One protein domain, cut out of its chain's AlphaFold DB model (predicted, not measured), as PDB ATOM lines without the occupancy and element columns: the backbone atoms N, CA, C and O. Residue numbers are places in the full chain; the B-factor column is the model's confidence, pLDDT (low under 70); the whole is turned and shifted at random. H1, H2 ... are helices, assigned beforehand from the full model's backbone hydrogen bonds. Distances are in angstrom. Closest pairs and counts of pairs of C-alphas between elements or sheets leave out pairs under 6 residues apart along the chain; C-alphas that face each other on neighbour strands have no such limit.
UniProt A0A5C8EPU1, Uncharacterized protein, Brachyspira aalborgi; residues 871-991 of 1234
ATOM      1  N   GLN A 871     172.414 234.724 275.977       91.88
ATOM      2  CA  GLN A 871     173.704 234.126 276.329       91.88
ATOM      3  C   GLN A 871     174.883 235.114 276.272       91.88
ATOM      4  O   GLN A 871     175.859 234.952 276.998       91.88
ATOM      5  N   ASN A 872     174.773 236.205 275.507       91.25
ATOM      6  CA  ASN A 872     175.772 237.283 275.512       91.25
ATOM      7  C   ASN A 872     175.963 237.944 276.887       91.25
ATOM      8  O   ASN A 872     177.003 238.552 277.139       91.25
ATOM      9  N   PHE A 873     174.975 237.822 277.774       92.12
ATOM     10  CA  PHE A 873     174.924 238.497 279.069       92.12
ATOM     11  C   PHE A 873     175.158 237.552 280.255       92.12
ATOM     12  O   PHE A 873     174.881 237.918 281.392       92.12
ATOM     13  N   ILE A 874     175.702 236.350 280.028       91.06
ATOM     14  CA  ILE A 874     176.002 235.380 281.102       91.06
ATOM     15  C   ILE A 874     176.995 235.952 282.134       91.06
ATOM     16  O   ILE A 874     176.968 235.555 283.295       91.06
ATOM     17  N   VAL A 875     177.838 236.922 281.749       85.12
ATOM     18  CA  VAL A 875     178.711 237.654 282.693       85.12
ATOM     19  C   VAL A 875     177.908 238.477 283.704       85.12
ATOM     20  O   VAL A 875     178.336 238.627 284.844       85.12
ATOM     21  N   GLU A 876     176.755 239.007 283.297       87.06
ATOM     22  CA  GLU A 876     175.893 239.837 284.144       87.06
ATOM     23  C   GLU A 876     174.992 238.981 285.049       87.06
ATOM     24  O   GLU A 876     174.762 239.324 286.207       87.06
ATOM     25  N   ASP A 877     174.470 237.869 284.524       89.00
ATOM     26  CA  ASP A 877     173.653 236.901 285.264       89.00
ATOM     27  C   ASP A 877     173.917 235.484 284.750       89.00
ATOM     28  O   ASP A 877     173.390 235.046 283.722       89.00
ATOM     29  N   ILE A 878     174.709 234.730 285.510       88.75
ATOM     30  CA  ILE A 878     175.088 233.371 285.130       88.75
ATOM     31  C   ILE A 878     173.887 232.408 285.083       88.75
ATOM     32  O   ILE A 878     173.930 231.404 284.373       88.75
ATOM     33  N   THR A 879     172.766 232.731 285.748       90.25
ATOM     34  CA  THR A 879     171.541 231.908 285.700       90.25
ATOM     35  C   THR A 879     170.889 231.897 284.318       90.25
ATOM     36  O   THR A 879     170.076 231.020 284.034       90.25
ATOM     37  N   ILE A 880     171.253 232.823 283.424       92.38
ATOM     38  CA  ILE A 880     170.841 232.795 282.014       92.38
ATOM     39  C   ILE A 880     171.276 231.488 281.354       92.38
ATOM     40  O   ILE A 880     170.490 230.872 280.638       92.38
ATOM     41  N   TRP A 881     172.502 231.045 281.633       93.81
ATOM     42  CA  TRP A 881     173.028 229.792 281.103       93.81
ATOM     43  C   TRP A 881     172.222 228.590 281.600       93.81
ATOM     44  O   TRP A 881     171.847 227.715 280.821       93.81
ATOM     45  N   GLN A 882     171.858 228.589 282.883       93.75
ATOM     46  CA  GLN A 882     170.974 227.571 283.446       93.75
ATOM     47  C   GLN A 882     169.598 227.573 282.757       93.75
ATOM     48  O   GLN A 882     169.120 226.529 282.338       93.75
ATOM     49  N   LYS A 883     168.975 228.741 282.562       90.94
ATOM     50  CA  LYS A 883     167.660 228.841 281.899       90.94
ATOM     51  C   LYS A 883     167.706 228.374 280.445       90.94
ATOM     52  O   LYS A 883     166.790 227.692 279.998       90.94
ATOM     53  N   PHE A 884     168.762 228.733 279.714       91.06
ATOM     54  CA  PHE A 884     168.968 228.293 278.334       91.06
ATOM     55  C   PHE A 884     169.112 226.767 278.259       91.06
ATOM     56  O   PHE A 884     168.417 226.109 277.487       91.06
ATOM     57  N   THR A 885     169.963 226.196 279.113       92.06
ATOM     58  CA  THR A 885     170.175 224.745 279.169       92.06
ATOM     59  C   THR A 885     168.906 223.998 279.597       92.06
ATOM     60  O   THR A 885     168.535 223.022 278.951       92.06
ATOM     61  N   GLU A 886     168.171 224.473 280.606       91.44
ATOM     62  CA  GLU A 886     166.869 223.918 281.014       91.44
ATOM     63  C   GLU A 886     165.812 223.996 279.911       91.44
ATOM     64  O   GLU A 886     165.055 223.041 279.716       91.44
ATOM     65  N   PHE A 887     165.763 225.097 279.159       88.50
ATOM     66  CA  PHE A 887     164.859 225.220 278.021       88.50
ATOM     67  C   PHE A 887     165.165 224.158 276.962       88.50
ATOM     68  O   PHE A 887     164.255 223.430 276.569       88.50
ATOM     69  N   LEU A 888     166.433 224.011 276.561       88.50
ATOM     70  CA  LEU A 888     166.836 223.003 275.578       88.50
ATOM     71  C   LEU A 888     166.612 221.574 276.072       88.50
ATOM     72  O   LEU A 888     166.181 220.736 275.290       88.50
ATOM     73  N   MET A 889     166.838 221.282 277.358       88.12
ATOM     74  CA  MET A 889     166.551 219.956 277.922       88.12
ATOM     75  C   MET A 889     165.079 219.560 277.749       88.12
ATOM     76  O   MET A 889     164.798 218.393 277.470       88.12
ATOM     77  N   ASN A 890     164.162 220.521 277.886       84.69
ATOM     78  CA  ASN A 890     162.720 220.288 277.829       84.69
ATOM     79  C   ASN A 890     162.117 220.442 276.420       84.69
ATOM     80  O   ASN A 890     161.063 219.870 276.162       84.69
ATOM     81  N   ASN A 891     162.776 221.176 275.514       81.81
ATOM     82  CA  ASN A 891     162.224 221.614 274.223       81.81
ATOM     83  C   ASN A 891     163.200 221.366 273.058       81.81
ATOM     84  O   ASN A 891     163.409 222.230 272.210       81.81
ATOM     85  N   LYS A 892     163.829 220.185 273.023       80.38
ATOM     86  CA  LYS A 892     164.889 219.830 272.053       80.38
ATOM     87  C   LYS A 892     164.454 219.983 270.591       80.38
ATOM     88  O   LYS A 892     165.253 220.386 269.751       80.38
ATOM     89  N   ASP A 893     163.183 219.719 270.292       73.38
ATOM     90  CA  ASP A 893     162.617 219.816 268.938       73.38
ATOM     91  C   ASP A 893     162.526 221.270 268.425       73.38
ATOM     92  O   ASP A 893     162.406 221.493 267.224       73.38
ATOM     93  N   TYR A 894     162.673 222.260 269.311       69.69
ATOM     94  CA  TYR A 894     162.609 223.694 269.002       69.69
ATOM     95  C   TYR A 894     163.982 224.374 268.931       69.69
ATOM     96  O   TYR A 894     164.081 225.598 269.004       69.69
ATOM     97  N   TYR A 895     165.059 223.600 268.824       79.69
ATOM     98  CA  TYR A 895     166.383 224.139 268.534       79.69
ATOM     99  C   TYR A 895     166.502 224.435 267.029       79.69
ATOM    100  O   TYR A 895     166.408 223.524 266.211       79.69
ATOM    101  N   TYR A 896     166.706 225.705 266.660       65.50
ATOM    102  CA  TYR A 896     166.646 226.170 265.262       65.50
ATOM    103  C   TYR A 896     168.003 226.289 264.547       65.50
ATOM    104  O   TYR A 896     168.036 226.798 263.435       65.50
ATOM    105  N   SER A 897     169.101 225.802 265.141       69.12
ATOM    106  CA  SER A 897     170.463 225.823 264.577       69.12
ATOM    107  C   SER A 897     170.872 227.157 263.943       69.12
ATOM    108  O   SER A 897     170.737 227.357 262.737       69.12
ATOM    109  N   ASP A 898     171.479 228.039 264.739       74.25
ATOM    110  CA  ASP A 898     172.109 229.263 264.228       74.25
ATOM    111  C   ASP A 898     173.597 229.280 264.594       74.25
ATOM    112  O   ASP A 898     174.071 230.090 265.392       74.25
ATOM    113  N   MET A 899     174.343 228.321 264.032       70.88
ATOM    114  CA  MET A 899     175.735 228.049 264.416       70.88
ATOM    115  C   MET A 899     176.660 229.258 264.243       70.88
ATOM    116  O   MET A 899     177.625 229.405 264.996       70.88
ATOM    117  N   ILE A 900     176.379 230.135 263.269       76.88
ATOM    118  CA  ILE A 900     177.153 231.364 263.052       76.88
ATOM    119  C   ILE A 900     176.973 232.293 264.252       76.88
ATOM    120  O   ILE A 900     177.964 232.732 264.839       76.88
ATOM    121  N   ILE A 901     175.727 232.566 264.645       81.62
ATOM    122  CA  ILE A 901     175.446 233.449 265.776       81.62
ATOM    123  C   ILE A 901     175.909 232.807 267.080       81.62
ATOM    124  O   ILE A 901     176.591 233.462 267.860       81.62
ATOM    125  N   GLU A 902     175.621 231.528 267.304       85.12
ATOM    126  CA  GLU A 902     176.059 230.788 268.492       85.12
ATOM    127  C   GLU A 902     177.575 230.867 268.693       85.12
ATOM    128  O   GLU A 902     178.048 231.211 269.779       85.12
ATOM    129  N   LYS A 903     178.347 230.625 267.630       83.81
ATOM    130  CA  LYS A 903     179.803 230.755 267.661       83.81
ATOM    131  C   LYS A 903     180.230 232.185 267.989       83.81
ATOM    132  O   LYS A 903     181.041 232.379 268.895       83.81
ATOM    133  N   LEU A 904     179.663 233.183 267.303       86.12
ATOM    134  CA  LEU A 904     179.974 234.596 267.542       86.12
ATOM    135  C   LEU A 904     179.687 235.012 268.989       86.12
ATOM    136  O   LEU A 904     180.477 235.759 269.565       86.12
ATOM    137  N   ILE A 905     178.594 234.529 269.585       90.31
ATOM    138  CA  ILE A 905     178.239 234.804 270.982       90.31
ATOM    139  C   ILE A 905     179.360 234.338 271.910       90.31
ATOM    140  O   ILE A 905     179.895 235.139 272.675       90.31
ATOM    141  N   PHE A 906     179.750 233.064 271.833       90.62
ATOM    142  CA  PHE A 906     180.720 232.498 272.771       90.62
ATOM    143  C   PHE A 906     182.155 232.965 272.520       90.62
ATOM    144  O   PHE A 906     182.894 233.175 273.482       90.62
ATOM    145  N   GLU A 907     182.548 233.198 271.266       86.94
ATOM    146  CA  GLU A 907     183.854 233.787 270.948       86.94
ATOM    147  C   GLU A 907     183.987 235.197 271.534       86.94
ATOM    148  O   GLU A 907     184.952 235.476 272.249       86.94
ATOM    149  N   ASN A 908     183.002 236.073 271.294       86.75
ATOM    150  CA  ASN A 908     183.025 237.432 271.834       86.75
ATOM    151  C   ASN A 908     182.929 237.433 273.373       86.75
ATOM    152  O   ASN A 908     183.652 238.186 274.029       86.75
ATOM    153  N   LEU A 909     182.072 236.584 273.955       88.12
ATOM    154  CA  LEU A 909     181.886 236.449 275.404       88.12
ATOM    155  C   LEU A 909     183.200 236.085 276.106       88.12
ATOM    156  O   LEU A 909     183.641 236.778 277.026       88.12
ATOM    157  N   PHE A 910     183.852 235.011 275.663       87.38
ATOM    158  CA  PHE A 910     185.049 234.495 276.319       87.38
ATOM    159  C   PHE A 910     186.313 235.316 276.041       87.38
ATOM    160  O   PHE A 910     187.253 235.258 276.836       87.38
ATOM    161  N   GLU A 911     186.335 236.136 274.987       83.06
ATOM    162  CA  GLU A 911     187.390 237.137 274.793       83.06
ATOM    163  C   GLU A 911     187.348 238.239 275.872       83.06
ATOM    164  O   GLU A 911     188.388 238.791 276.237       83.06
ATOM    165  N   LYS A 912     186.157 238.572 276.394       79.06
ATOM    166  CA  LYS A 912     185.950 239.698 277.326       79.06
ATOM    167  C   LYS A 912     185.782 239.300 278.795       79.06
ATOM    168  O   LYS A 912     185.818 240.180 279.652       79.06
ATOM    169  N   ILE A 913     185.619 238.013 279.102       84.81
ATOM    170  CA  ILE A 913     185.449 237.525 280.478       84.81
ATOM    171  C   ILE A 913     186.714 237.731 281.328       84.81
ATOM    172  O   ILE A 913     187.822 237.342 280.950       84.81
ATOM    173  N   ASP A 914     186.526 238.257 282.543       82.81
ATOM    174  CA  ASP A 914     187.532 238.186 283.603       82.81
ATOM    175  C   ASP A 914     187.537 236.784 284.220       82.81
ATOM    176  O   ASP A 914     186.641 236.401 284.981       82.81
ATOM    177  N   LYS A 915     188.585 236.024 283.901       78.88
ATOM    178  CA  LYS A 915     188.724 234.620 284.296       78.88
ATOM    179  C   LYS A 915     188.699 234.397 285.810       78.88
ATOM    180  O   LYS A 915     188.368 233.300 286.238       78.88
ATOM    181  N   ASN A 916     189.057 235.407 286.604       77.00
ATOM    182  CA  ASN A 916     189.122 235.276 288.061       77.00
ATOM    183  C   ASN A 916     187.764 235.482 288.742       77.00
ATOM    184  O   ASN A 916     187.584 235.044 289.875       77.00
ATOM    185  N   ASN A 917     186.833 236.162 288.068       80.12
ATOM    186  CA  ASN A 917     185.551 236.576 288.641       80.12
ATOM    187  C   ASN A 917     184.350 235.819 288.054       80.12
ATOM    188  O   ASN A 917     183.264 235.866 288.624       80.12
ATOM    189  N   PHE A 918     184.528 235.118 286.933       87.69
ATOM    190  CA  PHE A 918     183.480 234.308 286.321       87.69
ATOM    191  C   PHE A 918     183.387 232.916 286.963       87.69
ATOM    192  O   PHE A 918     184.390 232.208 287.076       87.69
ATOM    193  N   ASP A 919     182.182 232.492 287.354       90.06
ATOM    194  CA  ASP A 919     181.954 231.177 287.966       90.06
ATOM    195  C   ASP A 919     181.911 230.061 286.908       90.06
ATOM    196  O   ASP A 919     180.863 229.548 286.508       90.06
ATOM    197  N   PHE A 920     183.096 229.661 286.452       90.44
ATOM    198  CA  PHE A 920     183.240 228.555 285.512       90.44
ATOM    199  C   PHE A 920     182.729 227.223 286.062       90.44
ATOM    200  O   PHE A 920     182.351 226.369 285.268       90.44
ATOM    201  N   ASN A 921     182.694 227.018 287.383       88.31
ATOM    202  CA  ASN A 921     182.170 225.769 287.933       88.31
ATOM    203  C   ASN A 921     180.676 225.654 287.654       88.31
ATOM    204  O   ASN A 921     180.252 224.657 287.081       88.31
ATOM    205  N   PHE A 922     179.905 226.694 287.967       91.25
ATOM    206  CA  PHE A 922     178.475 226.718 287.673       91.25
ATOM    207  C   PHE A 922     178.190 226.625 286.167       91.25
ATOM    208  O   PHE A 922     177.279 225.910 285.741       91.25
ATOM    209  N   PHE A 923     178.977 227.320 285.338       92.75
ATOM    210  CA  PHE A 923     178.840 227.235 283.884       92.75
ATOM    211  C   PHE A 923     179.050 225.799 283.378       92.75
ATOM    212  O   PHE A 923     178.217 225.257 282.649       92.75
ATOM    213  N   ILE A 924     180.138 225.157 283.807       90.44
ATOM    214  CA  ILE A 924     180.487 223.797 283.395       90.44
ATOM    215  C   ILE A 924     179.515 222.761 283.946       90.44
ATOM    216  O   ILE A 924     179.149 221.848 283.214       90.44
ATOM    217  N   ASP A 925     179.040 222.907 285.179       90.06
ATOM    218  CA  ASP A 925     178.095 221.956 285.765       90.06
ATOM    219  C   ASP A 925     176.759 221.945 284.980       90.06
ATOM    220  O   ASP A 925     176.218 220.874 284.695       90.06
ATOM    221  N   ASN A 926     176.269 223.107 284.522       92.25
ATOM    222  CA  ASN A 926     175.092 223.196 283.639       92.25
ATOM    223  C   ASN A 926     175.363 222.665 282.225       92.25
ATOM    224  O   ASN A 926     174.511 221.987 281.650       92.25
ATOM    225  N   LEU A 927     176.555 222.936 281.679       91.75
ATOM    226  CA  LEU A 927     176.984 222.395 280.389       91.75
ATOM    227  C   LEU A 927     176.980 220.863 280.428       91.75
ATOM    228  O   LEU A 927     176.400 220.226 279.553       91.75
ATOM    229  N   ILE A 928     177.562 220.280 281.480       88.56
ATOM    230  CA  ILE A 928     177.596 218.833 281.713       88.56
ATOM    231  C   ILE A 928     176.182 218.275 281.878       88.56
ATOM    232  O   ILE A 928     175.862 217.226 281.321       88.56
ATOM    233  N   SER A 929     175.325 218.973 282.626       89.75
ATOM    234  CA  SER A 929     173.928 218.578 282.818       89.75
ATOM    235  C   SER A 929     173.167 218.500 281.491       89.75
ATOM    236  O   SER A 929     172.504 217.495 281.225       89.75
ATOM    237  N   LEU A 930     173.299 219.514 280.629       90.62
ATOM    238  CA  LEU A 930     172.681 219.520 279.301       90.62
ATOM    239  C   LEU A 930     173.242 218.398 278.420       90.62
ATOM    240  O   LEU A 930     172.464 217.633 277.851       90.62
ATOM    241  N   TYR A 931     174.571 218.265 278.367       88.56
ATOM    242  CA  TYR A 931     175.262 217.235 277.586       88.56
ATOM    243  C   TYR A 931     174.771 215.828 277.961       88.56
ATOM    244  O   TYR A 931     174.399 215.042 277.097       88.56
ATOM    245  N   ASN A 932     174.666 215.534 279.262       85.62
ATOM    246  CA  ASN A 932     174.212 214.233 279.761       85.62
ATOM    247  C   ASN A 932     172.708 213.981 279.558       85.62
ATOM    248  O   ASN A 932     172.288 212.829 279.455       85.62
ATOM    249  N   ASN A 933     171.881 215.031 279.522       87.06
ATOM    250  CA  ASN A 933     170.439 214.902 279.283       87.06
ATOM    251  C   ASN A 933     170.092 214.695 277.804       87.06
ATOM    252  O   ASN A 933     168.980 214.264 277.479       87.06
ATOM    253  N   ILE A 934     170.997 215.037 276.889       82.56
ATOM    254  CA  ILE A 934     170.787 214.898 275.452       82.56
ATOM    255  C   ILE A 934     171.381 213.572 274.991       82.56
ATOM    256  O   ILE A 934     172.590 213.394 274.914       82.56
ATOM    257  N   ILE A 935     170.508 212.629 274.652       76.38
ATOM    258  CA  ILE A 935     170.917 211.361 274.053       76.38
ATOM    259  C   ILE A 935     171.033 211.590 272.550       76.38
ATOM    260  O   ILE A 935     170.022 211.856 271.898       76.38
ATOM    261  N   GLU A 936     172.248 211.478 272.009       65.00
ATOM    262  CA  GLU A 936     172.453 211.473 270.562       65.00
ATOM    263  C   GLU A 936     171.652 210.333 269.945       65.00
ATOM    264  O   GLU A 936     171.885 209.149 270.210       65.00
ATOM    265  N   LYS A 937     170.677 210.698 269.119       61.16
ATOM    266  CA  LYS A 937     170.011 209.730 268.267       61.16
ATOM    267  C   LYS A 937     170.878 209.517 267.032       61.16
ATOM    268  O   LYS A 937     171.468 210.473 266.530       61.16
ATOM    269  N   PRO A 938     170.958 208.278 266.524       48.94
ATOM    270  CA  PRO A 938     171.609 208.044 265.250       48.94
ATOM    271  C   PRO A 938     170.922 208.897 264.184       48.94
ATOM    272  O   PRO A 938     169.695 209.023 264.201       48.94
ATOM    273  N   TYR A 939     171.721 209.452 263.271       51.38
ATOM    274  CA  TYR A 939     171.224 210.102 262.064       51.38
ATOM    275  C   TYR A 939     170.202 209.186 261.410       51.38
ATOM    276  O   TYR A 939     170.538 208.104 260.921       51.38
ATOM    277  N   LYS A 940     168.945 209.605 261.484       39.09
ATOM    278  CA  LYS A 940     167.838 208.902 260.875       39.09
ATOM    279  C   LYS A 940     167.459 209.722 259.674       39.09
ATOM    280  O   LYS A 940     167.264 210.932 259.776       39.09
ATOM    281  N   ASP A 941     167.430 209.069 258.537       38.72
ATOM    282  CA  ASP A 941     166.927 209.706 257.349       38.72
ATOM    283  C   ASP A 941     167.740 210.916 256.877       38.72
ATOM    284  O   ASP A 941     167.201 211.740 256.186       38.72
ATOM    285  N   GLY A 942     169.018 211.087 257.246       44.84
ATOM    286  CA  GLY A 942     169.782 212.291 256.873       44.84
ATOM    287  C   GLY A 942     169.376 213.572 257.581       44.84
ATOM    288  O   GLY A 942     169.969 214.624 257.340       44.84
ATOM    289  N   VAL A 943     168.356 213.517 258.441       42.41
ATOM    290  CA  VAL A 943     168.006 214.642 259.303       42.41
ATOM    291  C   VAL A 943     169.021 214.581 260.421       42.41
ATOM    292  O   VAL A 943     169.092 213.572 261.122       42.41
ATOM    293  N   ILE A 944     169.837 215.625 260.565       56.62
ATOM    294  CA  ILE A 944     170.653 215.765 261.766       56.62
ATOM    295  C   ILE A 944     169.664 215.996 262.905       56.62
ATOM    296  O   ILE A 944     168.989 217.027 262.892       56.62
ATOM    297  N   PRO A 945     169.513 215.055 263.854       70.81
ATOM    298  CA  PRO A 945     168.616 215.271 264.976       70.81
ATOM    299  C   PRO A 945     169.054 216.532 265.716       70.81
ATOM    300  O   PRO A 945     170.258 216.779 265.852       70.81
ATOM    301  N   ASN A 946     168.102 217.319 266.215       77.88
ATOM    302  CA  ASN A 946     168.426 218.527 266.971       77.88
ATOM    303  C   ASN A 946     169.373 218.218 268.137       77.88
ATOM    304  O   ASN A 946     170.253 219.016 268.432       77.88
ATOM    305  N   GLU A 947     169.275 217.030 268.742       83.12
ATOM    306  CA  GLU A 947     170.210 216.548 269.760       83.12
ATOM    307  C   GLU A 947     171.670 216.569 269.293       83.12
ATOM    308  O   GLU A 947     172.550 216.995 270.037       83.12
ATOM    309  N   THR A 948     171.932 216.152 268.057       79.69
ATOM    310  CA  THR A 948     173.273 216.157 267.468       79.69
ATOM    311  C   THR A 948     173.753 217.574 267.165       79.69
ATOM    312  O   THR A 948     174.934 217.870 267.344       79.69
ATOM    313  N   LEU A 949     172.862 218.471 266.736       81.81
ATOM    314  CA  LEU A 949     173.213 219.882 266.544       81.81
ATOM    315  C   LEU A 949     173.535 220.555 267.884       81.81
ATOM    316  O   LEU A 949     174.537 221.261 267.984       81.81
ATOM    317  N   ILE A 950     172.762 220.258 268.934       85.69
ATOM    318  CA  ILE A 950     173.033 220.755 270.284       85.69
ATOM    319  C   ILE A 950     174.378 220.214 270.791       85.69
ATOM    320  O   ILE A 950     175.168 220.988 271.317       85.69
ATOM    321  N   HIS A 951     174.701 218.931 270.590       85.12
ATOM    322  CA  HIS A 951     176.022 218.391 270.955       85.12
ATOM    323  C   HIS A 951     177.172 219.088 270.224       85.12
ATOM    324  O   HIS A 951     178.147 219.474 270.865       85.12
ATOM    325  N   ARG A 952     177.030 219.366 268.920       83.56
ATOM    326  CA  ARG A 952     178.015 220.162 268.162       83.56
ATOM    327  C   ARG A 952     178.182 221.574 268.726       83.56
ATOM    328  O   ARG A 952     179.305 222.059 268.854       83.56
ATOM    329  N   PHE A 953     177.079 222.230 269.077       86.31
ATOM    330  CA  PHE A 953     177.093 223.525 269.754       86.31
ATOM    331  C   PHE A 953     177.864 223.462 271.086       86.31
ATOM    332  O   PHE A 953     178.738 224.298 271.335       86.31
ATOM    333  N   LEU A 954     177.615 222.441 271.911       88.38
ATOM    334  CA  LEU A 954     178.314 222.246 273.187       88.38
ATOM    335  C   LEU A 954     179.807 221.961 273.000       88.38
ATOM    336  O   LEU A 954     180.632 222.539 273.711       88.38
ATOM    337  N   ASP A 955     180.171 221.134 272.021       84.00
ATOM    338  CA  ASP A 955     181.567 220.847 271.687       84.00
ATOM    339  C   ASP A 955     182.308 222.122 271.256       84.00
ATOM    340  O   ASP A 955     183.433 222.366 271.701       84.00
ATOM    341  N   ASN A 956     181.666 222.990 270.467       85.12
ATOM    342  CA  ASN A 956     182.230 224.287 270.084       85.12
ATOM    343  C   ASN A 956     182.498 225.183 271.300       85.12
ATOM    344  O   ASN A 956     183.576 225.777 271.398       85.12
ATOM    345  N   ILE A 957     181.572 225.243 272.264       88.00
ATOM    346  CA  ILE A 957     181.788 225.968 273.525       88.00
ATOM    347  C   ILE A 957     183.005 225.403 274.264       88.00
ATOM    348  O   ILE A 957     183.870 226.166 274.701       88.00
ATOM    349  N   ILE A 958     183.110 224.076 274.381       85.81
ATOM    350  CA  ILE A 958     184.239 223.424 275.053       85.81
ATOM    351  C   ILE A 958     185.566 223.763 274.359       85.81
ATOM    352  O   ILE A 958     186.549 224.083 275.030       85.81
ATOM    353  N   LEU A 959     185.611 223.745 273.027       82.75
ATOM    354  CA  LEU A 959     186.812 224.100 272.269       82.75
ATOM    355  C   LEU A 959     187.248 225.550 272.524       82.75
ATOM    356  O   LEU A 959     188.443 225.807 272.696       82.75
ATOM    357  N   ILE A 960     186.298 226.487 272.612       84.69
ATOM    358  CA  ILE A 960     186.587 227.881 272.971       84.69
ATOM    359  C   ILE A 960     187.140 227.959 274.407       84.69
ATOM    360  O   ILE A 960     188.155 228.618 274.642       84.69
ATOM    361  N   LEU A 961     186.554 227.221 275.355       84.56
ATOM    362  CA  LEU A 961     187.014 227.157 276.748       84.56
ATOM    363  C   LEU A 961     188.429 226.573 276.899       84.56
ATOM    364  O   LEU A 961     189.189 227.009 277.768       84.56
ATOM    365  N   ILE A 962     188.829 225.611 276.063       77.81
ATOM    366  CA  ILE A 962     190.193 225.046 276.067       77.81
ATOM    367  C   ILE A 962     191.233 226.130 275.753       77.81
ATOM    368  O   ILE A 962     192.288 226.183 276.388       77.81
ATOM    369  N   ASN A 963     190.922 227.058 274.847       77.12
ATOM    370  CA  ASN A 963     191.826 228.160 274.509       77.12
ATOM    371  C   ASN A 963     191.993 229.176 275.657       77.12
ATOM    372  O   ASN A 963     192.981 229.915 275.685       77.12
ATOM    373  N   LEU A 964     191.082 229.194 276.638       77.38
ATOM    374  CA  LEU A 964     191.158 230.099 277.785       77.38
ATOM    375  C   LEU A 964     192.172 229.676 278.855       77.38
ATOM    376  O   LEU A 964     192.506 230.522 279.684       77.38
ATOM    377  N   LYS A 965     192.704 228.447 278.845       74.44
ATOM    378  CA  LYS A 965     193.667 227.954 279.856       74.44
ATOM    379  C   LYS A 965     193.194 228.193 281.308       74.44
ATOM    380  O   LYS A 965     193.853 228.888 282.078       74.44
ATOM    381  N   LEU A 966     192.013 227.677 281.641       80.44
ATOM    382  CA  LEU A 966     191.391 227.704 282.970       80.44
ATOM    383  C   LEU A 966     192.095 226.753 283.967       80.44
ATOM    384  O   LEU A 966     193.076 226.097 283.625       80.44
ATOM    385  N   ASP A 967     191.598 226.683 285.206       77.56
ATOM    386  CA  ASP A 967     192.093 225.746 286.228       77.56
ATOM    387  C   ASP A 967     191.949 224.283 285.763       77.56
ATOM    388  O   ASP A 967     190.915 223.884 285.219       77.56
ATOM    389  N   GLU A 968     192.973 223.465 286.009       74.19
ATOM    390  CA  GLU A 968     193.002 222.036 285.675       74.19
ATOM    391  C   GLU A 968     191.786 221.263 286.214       74.19
ATOM    392  O   GLU A 968     191.278 220.362 285.545       74.19
ATOM    393  N   ASN A 969     191.256 221.638 287.383       78.50
ATOM    394  CA  ASN A 969     190.070 221.011 287.969       78.50
ATOM    395  C   ASN A 969     188.805 221.220 287.127       78.50
ATOM    396  O   ASN A 969     187.945 220.341 287.092       78.50
ATOM    397  N   ILE A 970     188.692 222.357 286.432       81.50
ATOM    398  CA  ILE A 970     187.569 222.643 285.527       81.50
ATOM    399  C   ILE A 970     187.654 221.711 284.317       81.50
ATOM    400  O   ILE A 970     186.670 221.073 283.947       81.50
ATOM    401  N   TYR A 971     188.849 221.562 283.746       80.62
ATOM    402  CA  TYR A 971     189.074 220.652 282.628       80.62
ATOM    403  C   TYR A 971     188.849 219.186 283.010       80.62
ATOM    404  O   TYR A 971     188.238 218.455 282.236       80.62
ATOM    405  N   ASN A 972     189.221 218.778 284.226       76.81
ATOM    406  CA  ASN A 972     188.941 217.438 284.753       76.81
ATOM    407  C   ASN A 972     187.441 217.104 284.830       76.81
ATOM    408  O   ASN A 972     187.068 215.941 284.705       76.81
ATOM    409  N   LYS A 973     186.565 218.098 285.022       80.75
ATOM    410  CA  LYS A 973     185.112 217.879 284.943       80.75
ATOM    411  C   LYS A 973     184.666 217.639 283.497       80.75
ATOM    412  O   LYS A 973     183.877 216.735 283.239       80.75
ATOM    413  N   ILE A 974     185.207 218.407 282.551       80.69
ATOM    414  CA  ILE A 974     184.862 218.338 281.121       80.69
ATOM    415  C   ILE A 974     185.344 217.029 280.478       80.69
ATOM    416  O   ILE A 974     184.635 216.456 279.653       80.69
ATOM    417  N   THR A 975     186.512 216.502 280.874       71.44
ATOM    418  CA  THR A 975     187.053 215.234 280.337       71.44
ATOM    419  C   THR A 975     186.157 214.017 280.592       71.44
ATOM    420  O   THR A 975     186.370 212.968 279.982       71.44
ATOM    421  N   SER A 976     185.143 214.141 281.457       67.88
ATOM    422  CA  SER A 976     184.142 213.100 281.707       67.88
ATOM    423  C   SER A 976     183.033 213.012 280.647       67.88
ATOM    424  O   SER A 976     182.330 212.005 280.617       67.88
ATOM    425  N   LEU A 977     182.894 214.018 279.772       69.19
ATOM    426  CA  LEU A 977     181.787 214.126 278.811       69.19
ATOM    427  C   LEU A 977     181.966 213.268 277.554       69.19
ATOM    428  O   LEU A 977     181.048 212.556 277.158       69.19
ATOM    429  N   ASN A 978     183.142 213.329 276.917       67.75
ATOM    430  CA  ASN A 978     183.419 212.609 275.670       67.75
ATOM    431  C   ASN A 978     184.926 212.335 275.511       67.75
ATOM    432  O   ASN A 978     185.767 213.188 275.804       67.75
ATOM    433  N   GLY A 979     185.271 211.141 275.012       60.41
ATOM    434  CA  GLY A 979     186.648 210.710 274.759       60.41
ATOM    435  C   GLY A 979     187.420 211.588 273.765       60.41
ATOM    436  O   GLY A 979     188.625 211.765 273.934       60.41
ATOM    437  N   TYR A 980     186.744 212.187 272.778       65.44
ATOM    438  CA  TYR A 980     187.362 213.117 271.824       65.44
ATOM    439  C   TYR A 980     187.844 214.399 272.517       65.44
ATOM    440  O   TYR A 980     189.026 214.744 272.457       65.44
ATOM    441  N   ILE A 981     186.945 215.058 273.251       68.38
ATOM    442  CA  ILE A 981     187.243 216.258 274.041       68.38
ATOM    443  C   ILE A 981     188.317 215.969 275.091       68.38
ATOM    444  O   ILE A 981     189.250 216.757 275.259       68.38
ATOM    445  N   ARG A 982     188.237 214.809 275.753       72.75
ATOM    446  CA  ARG A 982     189.261 214.348 276.691       72.75
ATOM    447  C   ARG A 982     190.639 214.272 276.042       72.75
ATOM    448  O   ARG A 982     191.578 214.836 276.588       72.75
ATOM    449  N   GLY A 983     190.752 213.664 274.861       67.38
ATOM    450  CA  GLY A 983     192.019 213.588 274.131       67.38
ATOM    451  C   GLY A 983     192.606 214.965 273.803       67.38
ATOM    452  O   GLY A 983     193.812 215.171 273.941       67.38
ATOM    453  N   ILE A 984     191.767 215.936 273.428       69.69
ATOM    454  CA  ILE A 984     192.213 217.311 273.153       69.69
ATOM    455  C   ILE A 984     192.725 217.990 274.427       69.69
ATOM    456  O   ILE A 984     193.780 218.627 274.393       69.69
ATOM    457  N   ILE A 985     192.002 217.859 275.542       71.75
ATOM    458  CA  ILE A 985     192.399 218.421 276.839       71.75
ATOM    459  C   ILE A 985     193.694 217.763 277.337       71.75
ATOM    460  O   ILE A 985     194.626 218.471 277.722       71.75
ATOM    461  N   ASP A 986     193.799 216.435 277.265       71.44
ATOM    462  CA  ASP A 986     194.978 215.676 277.694       71.44
ATOM    463  C   ASP A 986     196.247 216.148 276.966       71.44
ATOM    464  O   ASP A 986     197.297 216.340 277.584       71.44
ATOM    465  N   VAL A 987     196.140 216.436 275.666       68.19
ATOM    466  CA  VAL A 987     197.261 216.924 274.851       68.19
ATOM    467  C   VAL A 987     197.537 218.416 275.068       68.19
ATOM    468  O   VAL A 987     198.688 218.797 275.288       68.19
ATOM    469  N   LYS A 988     196.515 219.281 274.983       68.06
ATOM    470  CA  LYS A 988     196.696 220.748 274.978       68.06
ATOM    471  C   LYS A 988     196.853 221.362 276.368       68.06
ATOM    472  O   LYS A 988     197.517 222.390 276.490       68.06
ATOM    473  N   ILE A 989     196.237 220.766 277.388       70.69
ATOM    474  CA  ILE A 989     196.236 221.272 278.766       70.69
ATOM    475  C   ILE A 989     197.198 220.451 279.626       70.69
ATOM    476  O   ILE A 989     198.145 221.009 280.178       70.69
ATOM    477  N   PHE A 990     197.024 219.125 279.682       69.50
ATOM    478  CA  PHE A 990     197.816 218.261 280.572       69.50
ATOM    479  C   PHE A 990     199.182 217.839 280.002       69.50
ATOM    480  O   PHE A 990     199.975 217.190 280.691       69.50
ATOM    481  N   ASN A 991     199.502 218.241 278.764       66.62
ATOM    482  CA  ASN A 991     200.749 217.907 278.064       66.62
ATOM    483  C   ASN A 991     201.065 216.400 278.106       66.62
ATOM    484  O   ASN A 991     202.229 216.001 278.257       66.62
TER     485      ASN A 991
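This is residues 871 to 991 of the 1234 residues of an uncharacterized protein of Brachyspira aalborgi (UniProt A0A5C8EPU1). The chain winds in three loosely stacked helical turns, with H1, H3 and H5 side by side in one row, all running the same way, and H2, H4 and H6 in a second row, running back. The two rows are well separated where H2 stands apart from both H1 and H3, and they come together at H3 with H4 and at H5 with H6. The printed part has 121 residues with six named helices, H1 to H6 in chain order, and no named strand; the class is all helix. It is compact, with a radius of gyration of the C-alphas of 14.3 A and spans of 43 by 33 by 23 A.

H1, residues 879 to 890, touches H3, residues 920 to 933, the same way at a shallow tilt of 3 degrees; the closest C-alphas are those of Thr 885 and Leu 930, 5.8 A apart. H2, residues 899 to 912, is apart from H1 and H3. It touches residues 953 to 961 of H4, residues 946 to 963, the same way at a shallow tilt of 26 degrees, closest at the C-alphas of Phe 906 and Ile 957, 6.7 A. H3 and H4 form a helical hairpin but only just touch, with 3 pairs of C-alphas within 8 A, the closest Tyr 931 and His 951 at 6.8 A. H3 also touches H5, residues 968 to 974, closest at the C-alphas of Asn 921 and Ile 970, 6.7 A. H6, residues 979 to 988, touches H4, closest at the C-alphas of Ile 962 and Ile 985, 7.0 A. H5 and H6 form another helical hairpin and only just touch, with 3 pairs of C-alphas within 8 A, the closest Tyr 971 and Ile 985 at 7.0 A. In H1, H2, H3, H5 and H6 every O i to N i+4 pair is within hydrogen-bond range; in H4 it is 13 of 14.

H1 begins at C-alpha 879, (171.541, 231.908, 285.700), and is 16.6 A long from first to last C-alpha. H2 measures 20.2 A, H3 19.7 A and H5 10.0 A. H4, the longest, measures 26.4 A from C-alpha 946 at (168.426, 218.527, 266.971). H6 measures 14.2 A and ends at C-alpha 988, (196.696, 220.748, 274.978).

The two C-alphas farthest apart are those of Asn 916 and Asp 941, 45.7 A. The printed part has no cut. The link from H3 to H4, residues 934 to 945, is long. The mean pLDDT of the printed part is 79.5; 24 residues are under 70, among them 936 to 944 and 976 to 981.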